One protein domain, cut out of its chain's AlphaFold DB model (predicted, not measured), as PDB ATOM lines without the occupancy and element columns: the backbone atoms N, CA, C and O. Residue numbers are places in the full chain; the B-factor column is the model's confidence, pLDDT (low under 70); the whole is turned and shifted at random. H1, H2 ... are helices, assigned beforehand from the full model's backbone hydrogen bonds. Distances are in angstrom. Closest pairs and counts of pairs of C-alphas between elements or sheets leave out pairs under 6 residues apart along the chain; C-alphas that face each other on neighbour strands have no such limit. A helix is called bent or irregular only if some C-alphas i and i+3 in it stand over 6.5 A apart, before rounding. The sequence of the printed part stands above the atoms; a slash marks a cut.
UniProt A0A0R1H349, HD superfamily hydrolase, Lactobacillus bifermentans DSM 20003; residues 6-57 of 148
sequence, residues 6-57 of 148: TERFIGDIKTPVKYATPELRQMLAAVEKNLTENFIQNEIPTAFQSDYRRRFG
ATOM      1  N   THR A   6     225.548 192.062 204.703       74.00
ATOM      2  CA  THR A   6     226.386 192.368 205.862       74.00
ATOM      3  C   THR A   6     225.895 193.594 206.638       74.00
ATOM      4  O   THR A   6     226.180 193.687 207.837       74.00
ATOM      5  N   GLU A   7     225.042 194.443 206.042       77.88
ATOM      6  CA  GLU A   7     224.423 195.594 206.716       77.88
ATOM      7  C   GLU A   7     223.551 195.201 207.914       77.88
ATOM      8  O   GLU A   7     223.321 195.984 208.836       77.88
ATOM      9  N   ARG A   8     223.100 193.940 207.957       71.81
ATOM     10  CA  ARG A   8     222.399 193.376 209.117       71.81
ATOM     11  C   ARG A   8     223.239 193.432 210.398       71.81
ATOM     12  O   ARG A   8     222.669 193.464 211.488       71.81
ATOM     13  N   PHE A   9     224.565 193.380 210.277       71.50
ATOM     14  CA  PHE A   9     225.488 193.306 211.412       71.50
ATOM     15  C   PHE A   9     226.157 194.650 211.706       71.50
ATOM     16  O   PHE A   9     226.426 194.954 212.866       71.50
ATOM     17  N   ILE A  10     226.401 195.457 210.671       69.12
ATOM     18  CA  ILE A  10     226.938 196.816 210.761       69.12
ATOM     19  C   ILE A  10     226.108 197.670 209.813       69.12
ATOM     20  O   ILE A  10     226.214 197.474 208.613       69.12
ATOM     21  N   GLY A  11     225.287 198.591 210.326       65.25
ATOM     22  CA  GLY A  11     224.483 199.460 209.456       65.25
ATOM     23  C   GLY A  11     225.334 200.204 208.416       65.25
ATOM     24  O   GLY A  11     226.515 200.458 208.662       65.25
ATOM     25  N   ASP A  12     224.735 200.560 207.274       65.81
ATOM     26  CA  ASP A  12     225.452 201.200 206.165       65.81
ATOM     27  C   ASP A  12     226.149 202.491 206.612       65.81
ATOM     28  O   ASP A  12     225.551 203.420 207.170       65.81
ATOM     29  N   ILE A  13     227.444 202.567 206.330       58.62
ATOM     30  CA  ILE A  13     228.236 203.766 206.552       58.62
ATOM     31  C   ILE A  13     228.145 204.594 205.272       58.62
ATOM     32  O   ILE A  13     229.018 204.553 204.397       58.62
ATOM     33  N   LYS A  14     227.049 205.357 205.174       55.22
ATOM     34  CA  LYS A  14     226.771 206.256 204.048       55.22
ATOM     35  C   LYS A  14     227.903 207.274 203.829       55.22
ATOM     36  O   LYS A  14     228.732 207.585 204.692       55.22
ATOM     37  N   THR A  15     227.910 207.814 202.616       49.38
ATOM     38  CA  THR A  15     228.941 208.632 201.956       49.38
ATOM     39  C   THR A  15     229.600 209.753 202.782       49.38
ATOM     40  O   THR A  15     230.812 209.912 202.628       49.38
ATOM     41  N   PRO A  16     228.936 210.484 203.703       48.25
ATOM     42  CA  PRO A  16     229.608 211.523 204.493       48.25
ATOM     43  C   PRO A  16     230.652 210.968 205.477       48.25
ATOM     44  O   PRO A  16     231.668 211.608 205.737       48.25
ATOM     45  N   VAL A  17     230.456 209.746 205.986       47.03
ATOM     46  CA  VAL A  17     231.405 209.080 206.897       47.03
ATOM     47  C   VAL A  17     232.520 208.378 206.116       47.03
ATOM     48  O   VAL A  17     233.607 208.155 206.647       47.03
ATOM     49  N   LYS A  18     232.330 208.129 204.811       48.47
ATOM     50  CA  LYS A  18     233.430 207.704 203.939       48.47
ATOM     51  C   LYS A  18     234.509 208.792 203.846       48.47
ATOM     52  O   LYS A  18     235.645 208.432 203.593       48.47
ATOM     53  N   TYR A  19     234.267 210.073 204.132       50.38
ATOM     54  CA  TYR A  19     235.355 211.071 204.246       50.38
ATOM     55  C   TYR A  19     236.208 210.941 205.517       50.38
ATOM     56  O   TYR A  19     237.128 211.731 205.723       50.38
ATOM     57  N   ALA A  20     235.953 209.934 206.355       57.66
ATOM     58  CA  ALA A  20     236.908 209.545 207.371       57.66
ATOM     59  C   ALA A  20     238.244 209.114 206.750       57.66
ATOM     60  O   ALA A  20     238.321 208.710 205.584       57.66
ATOM     61  N   THR A  21     239.307 209.212 207.546       70.19
ATOM     62  CA  THR A  21     240.665 208.877 207.116       70.19
ATOM     63  C   THR A  21     240.733 207.465 206.516       70.19
ATOM     64  O   THR A  21     239.940 206.592 206.893       70.19
ATOM     65  N   PRO A  22     241.678 207.197 205.593       75.56
ATOM     66  CA  PRO A  22     241.913 205.851 205.076       75.56
ATOM     67  C   PRO A  22     242.034 204.791 206.182       75.56
ATOM     68  O   PRO A  22     241.481 203.703 206.018       75.56
ATOM     69  N   GLU A  23     242.653 205.121 207.327       81.56
ATOM     70  CA  GLU A  23     242.654 204.257 208.516       81.56
ATOM     71  C   GLU A  23     241.247 203.879 208.987       81.56
ATOM     72  O   GLU A  23     240.977 202.695 209.175       81.56
ATOM     73  N   LEU A  24     240.333 204.842 209.169       78.81
ATOM     74  CA  LEU A  24     238.993 204.531 209.674       78.81
ATOM     75  C   LEU A  24     238.251 203.597 208.711       78.81
ATOM     76  O   LEU A  24     237.607 202.648 209.150       78.81
ATOM     77  N   ARG A  25     238.382 203.818 207.395       74.62
ATOM     78  CA  ARG A  25     237.778 202.930 206.388       74.62
ATOM     79  C   ARG A  25     238.307 201.501 206.504       74.62
ATOM     80  O   ARG A  25     237.521 200.559 206.456       74.62
ATOM     81  N   GLN A  26     239.618 201.335 206.683       80.44
ATOM     82  CA  GLN A  26     240.223 200.013 206.869       80.44
ATOM     83  C   GLN A  26     239.756 199.351 208.167       80.44
ATOM     84  O   GLN A  26     239.466 198.155 208.169       80.44
ATOM     85  N   MET A  27     239.645 200.118 209.255       83.25
ATOM     86  CA  MET A  27     239.127 199.613 210.527       83.25
ATOM     87  C   MET A  27     237.686 199.122 210.383       83.25
ATOM     88  O   MET A  27     237.378 198.013 210.810       83.25
ATOM     89  N   LEU A  28     236.820 199.904 209.737       79.94
ATOM     90  CA  LEU A  28     235.422 199.539 209.502       79.94
ATOM     91  C   LEU A  28     235.298 198.278 208.638       79.94
ATOM     92  O   LEU A  28     234.605 197.342 209.030       79.94
ATOM     93  N   ALA A  29     236.056 198.197 207.541       79.62
ATOM     94  CA  ALA A  29     236.099 197.006 206.692       79.62
ATOM     95  C   ALA A  29     236.595 195.759 207.452       79.62
ATOM     96  O   ALA A  29     236.108 194.647 207.238       79.62
ATOM     97  N   ALA A  30     237.551 195.922 208.372       84.25
ATOM     98  CA  ALA A  30     238.020 194.826 209.215       84.25
ATOM     99  C   ALA A  30     236.937 194.350 210.199       84.25
ATOM    100  O   ALA A  30     236.777 193.142 210.392       84.25
ATOM    101  N   VAL A  31     236.179 195.272 210.801       85.88
ATOM    102  CA  VAL A  31     235.051 194.931 211.683       85.88
ATOM    103  C   VAL A  31     233.967 194.184 210.902       85.88
ATOM    104  O   VAL A  31     233.517 193.136 211.361       85.88
ATOM    105  N   GLU A  32     233.614 194.648 209.701       82.56
ATOM    106  CA  GLU A  32     232.624 194.001 208.826       82.56
ATOM    107  C   GLU A  32     233.019 192.571 208.466       82.56
ATOM    108  O   GLU A  32     232.234 191.633 208.639       82.56
ATOM    109  N   LYS A  33     234.272 192.383 208.048       84.62
ATOM    110  CA  LYS A  33     234.805 191.060 207.721       84.62
ATOM    111  C   LYS A  33     234.745 190.112 208.918       84.62
ATOM    112  O   LYS A  33     234.348 188.957 208.764       84.62
ATOM    113  N   ASN A  34     235.120 190.591 210.105       88.50
ATOM    114  CA  ASN A  34     235.109 189.779 211.320       88.50
ATOM    115  C   ASN A  34     233.685 189.403 211.746       88.50
ATOM    116  O   ASN A  34     233.441 188.251 212.098       88.50
ATOM    117  N   LEU A  35     232.734 190.341 211.691       88.12
ATOM    118  CA  LEU A  35     231.336 190.056 212.019       88.12
ATOM    119  C   LEU A  35     230.702 189.082 211.024       88.12
ATOM    120  O   LEU A  35     230.014 188.151 211.438       88.12
ATOM    121  N   THR A  36     231.008 189.232 209.735       88.19
ATOM    122  CA  THR A  36     230.552 188.312 208.686       88.19
ATOM    123  C   THR A  36     231.106 186.904 208.891       88.19
ATOM    124  O   THR A  36     230.354 185.932 208.832       88.19
ATOM    125  N   GLU A  37     232.403 186.766 209.181       91.56
ATOM    126  CA  GLU A  37     233.003 185.454 209.444       91.56
ATOM    127  C   GLU A  37     232.428 184.817 210.718       91.56
ATOM    128  O   GLU A  37     232.070 183.640 210.694       91.56
ATOM    129  N   ASN A  38     232.252 185.590 211.796       92.25
ATOM    130  CA  ASN A  38     231.617 185.108 213.026       92.25
ATOM    131  C   ASN A  38     230.183 184.621 212.772       92.25
ATOM    132  O   ASN A  38     229.794 183.573 213.284       92.25
ATOM    133  N   PHE A  39     229.400 185.345 211.967       91.44
ATOM    134  CA  PHE A  39     228.059 184.909 211.573       91.44
ATOM    135  C   PHE A  39     228.107 183.588 210.798       91.44
ATOM    136  O   PHE A  39     227.378 182.654 211.120       91.44
ATOM    137  N   ILE A  40     228.998 183.470 209.810       93.12
ATOM    138  CA  ILE A  40     229.119 182.246 209.012       93.12
ATOM    139  C   ILE A  40     229.505 181.051 209.889       93.12
ATOM    140  O   ILE A  40     228.955 179.966 209.719       93.12
ATOM    141  N   GLN A  41     230.438 181.229 210.820       95.75
ATOM    142  CA  GLN A  41     230.896 180.138 211.679       95.75
ATOM    143  C   GLN A  41     229.816 179.651 212.647       95.75
ATOM    144  O   GLN A  41     229.707 178.443 212.855       95.75
ATOM    145  N   ASN A  42     229.033 180.574 213.215       95.25
ATOM    146  CA  ASN A  42     228.089 180.263 214.288       95.25
ATOM    147  C   ASN A  42     226.678 179.927 213.786       95.25
ATOM    148  O   ASN A  42     226.012 179.085 214.381       95.25
ATOM    149  N   GLU A  43     226.230 180.544 212.689       94.31
ATOM    150  CA  GLU A  43     224.833 180.466 212.238       94.31
ATOM    151  C   GLU A  43     224.643 179.590 210.990       94.31
ATOM    152  O   GLU A  43     223.536 179.125 210.714       94.31
ATOM    153  N   ILE A  44     225.703 179.345 210.208       95.25
ATOM    154  CA  ILE A  44     225.614 178.576 208.959       95.25
ATOM    155  C   ILE A  44     226.142 177.149 209.173       95.25
ATOM    156  O   ILE A  44     227.287 176.976 209.609       95.25
ATOM    157  N   PRO A  45     225.371 176.101 208.807       97.81
ATOM    158  CA  PRO A  45     225.838 174.720 208.891       97.81
ATOM    159  C   PRO A  45     227.154 174.514 208.138       97.81
ATOM    160  O   PRO A  45     227.317 175.003 207.018       97.81
ATOM    161  N   THR A  46     228.071 173.733 208.718       97.56
ATOM    162  CA  THR A  46     229.447 173.552 208.215       97.56
ATOM    163  C   THR A  46     229.515 173.208 206.727       97.56
ATOM    164  O   THR A  46     230.369 173.737 206.019       97.56
ATOM    165  N   ALA A  47     228.582 172.388 206.230       97.44
ATOM    166  CA  ALA A  47     228.513 171.987 204.825       97.44
ATOM    167  C   ALA A  47     228.310 173.159 203.840       97.44
ATOM    168  O   ALA A  47     228.678 173.032 202.677       97.44
ATOM    169  N   PHE A  48     227.759 174.292 204.291       97.12
ATOM    170  CA  PHE A  48     227.447 175.455 203.450       97.12
ATOM    171  C   PHE A  48     228.342 176.669 203.719       97.12
ATOM    172  O   PHE A  48     228.287 177.647 202.977       97.12
ATOM    173  N   GLN A  49     229.187 176.641 204.754       96.12
ATOM    174  CA  GLN A  49     229.969 177.818 205.149       96.12
ATOM    175  C   GLN A  49     230.866 178.346 204.021       96.12
ATOM    176  O   GLN A  49     230.997 179.556 203.857       96.12
ATOM    177  N   SER A  50     231.464 177.469 203.208       94.88
ATOM    178  CA  SER A  50     232.287 177.873 202.056       94.88
ATOM    179  C   SER A  50     231.485 178.648 201.001       94.88
ATOM    180  O   SER A  50     231.949 179.675 200.502       94.88
ATOM    181  N   ASP A  51     230.265 178.204 200.698       93.88
ATOM    182  CA  ASP A  51     229.369 178.890 199.767       93.88
ATOM    183  C   ASP A  51     228.938 180.257 200.297       93.88
ATOM    184  O   ASP A  51     228.895 181.224 199.535       93.88
ATOM    185  N   TYR A  52     228.660 180.360 201.597       92.56
ATOM    186  CA  TYR A  52     228.273 181.623 202.223       92.56
ATOM    187  C   TYR A  52     229.443 182.608 202.336       92.56
ATOM    188  O   TYR A  52     229.249 183.785 202.042       92.56
ATOM    189  N   ARG A  53     230.677 182.142 202.593       91.06
ATOM    190  CA  ARG A  53     231.885 182.992 202.490       91.06
ATOM    191  C   ARG A  53     232.037 183.589 201.094       91.06
ATOM    192  O   ARG A  53     232.314 184.774 200.959       91.06
ATOM    193  N   ARG A  54     231.794 182.794 200.045       88.81
ATOM    194  CA  ARG A  54     231.822 183.287 198.655       88.81
ATOM    195  C   ARG A  54     230.711 184.306 198.371       88.81
ATOM    196  O   ARG A  54     230.894 185.191 197.534       88.81
ATOM    197  N   ARG A  55     229.540 184.150 198.998       88.12
ATOM    198  CA  ARG A  55     228.363 185.006 198.772       88.12
ATOM    199  C   ARG A  55     228.427 186.335 199.523       88.12
ATOM    200  O   ARG A  55     227.912 187.302 198.978       88.12
ATOM    201  N   PHE A  56     229.023 186.362 200.715       87.81
ATOM    202  CA  PHE A  56     229.133 187.559 201.563       87.81
ATOM    203  C   PHE A  56     230.489 188.269 201.474       87.81
ATOM    204  O   PHE A  56     230.686 189.281 202.131       87.81
ATOM    205  N   GLY A  57     231.444 187.745 200.705       80.81
ATOM    206  CA  GLY A  57     232.689 188.463 200.433       80.81
ATOM    207  C   GLY A  57     232.470 189.696 199.550       80.81
ATOM    208  O   GLY A  57     231.466 189.780 198.849       80.81
TER     209      GLY A  57
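Overview. This is residues 6 to 57 of the 148 residues of the protein "HD superfamily hydrolase" of Lactobacillus bifermentans DSM 20003 (UniProt A0A0R1H349). One long helix, H2, makes the length of a rod-like model, and the chain folds back towards its middle at both ends. At the far end H3 folds back on H2 as a helical hairpin; at the near end the short H1 makes the turn, and residues 6 to 14, with no named element, run beside the first part of H2. The printed part has 52 residues with three named helices in the order H1, H2, H3 and no named strand: all helix. It is loose, with a radius of gyration of the C-alphas of 12.9 A and spans of 40 by 17 by 16 A.

Arrangement. Start at residue 6 and go on to H1, residues 15 to 18. A tight link of 3 residues leads to H2, residues 22 to 43; the two are close but not clearly touching, and their closest C-alphas, of Lys 18 and Arg 25, are 6.9 A apart. After a tight link of 2 residues comes H3, residues 46 to 56, which is apart from H1. H2 and H3 form a hairpin: they touch, H2 with residues 36 to 41 alone, and run opposite ways at a shallow tilt of 28 degrees. Their closest C-alphas, of Ile 40 and Gln 49, are 5.9 A apart. In H2 every O i to N i+4 pair is within hydrogen-bond range, in H3 5 of 7; H1 is too short for such a pair.

Along the chain. Find C-alpha 15 at (228.941, 208.632, 201.956), where H1 begins; its 4 residues end at Lys 18. Find C-alpha 22 at (241.913, 205.851, 205.076); from there H2 runs 31.4 A to Glu 43. H3 runs 15.5 A from Thr 46 to C-alpha 56 at (229.133, 187.559, 201.563). It is irregular: C-alphas 47 and 50 are 7.5 A apart, and its line is a rough one.

Size, cuts and confidence. The two C-alphas farthest apart, of Tyr 19 and Ala 47, are 39.7 A apart, while those of Thr 6 and Gly 57, the first and last printed, are 9.2 A apart. Look at residues 18 to 24, of which 22 to 24 belong to H2: they stand free. The printed part has no cut, and neither link between helices is long. Mean pLDDT of the printed part is 80.2; residues 10 to 20 are under 70.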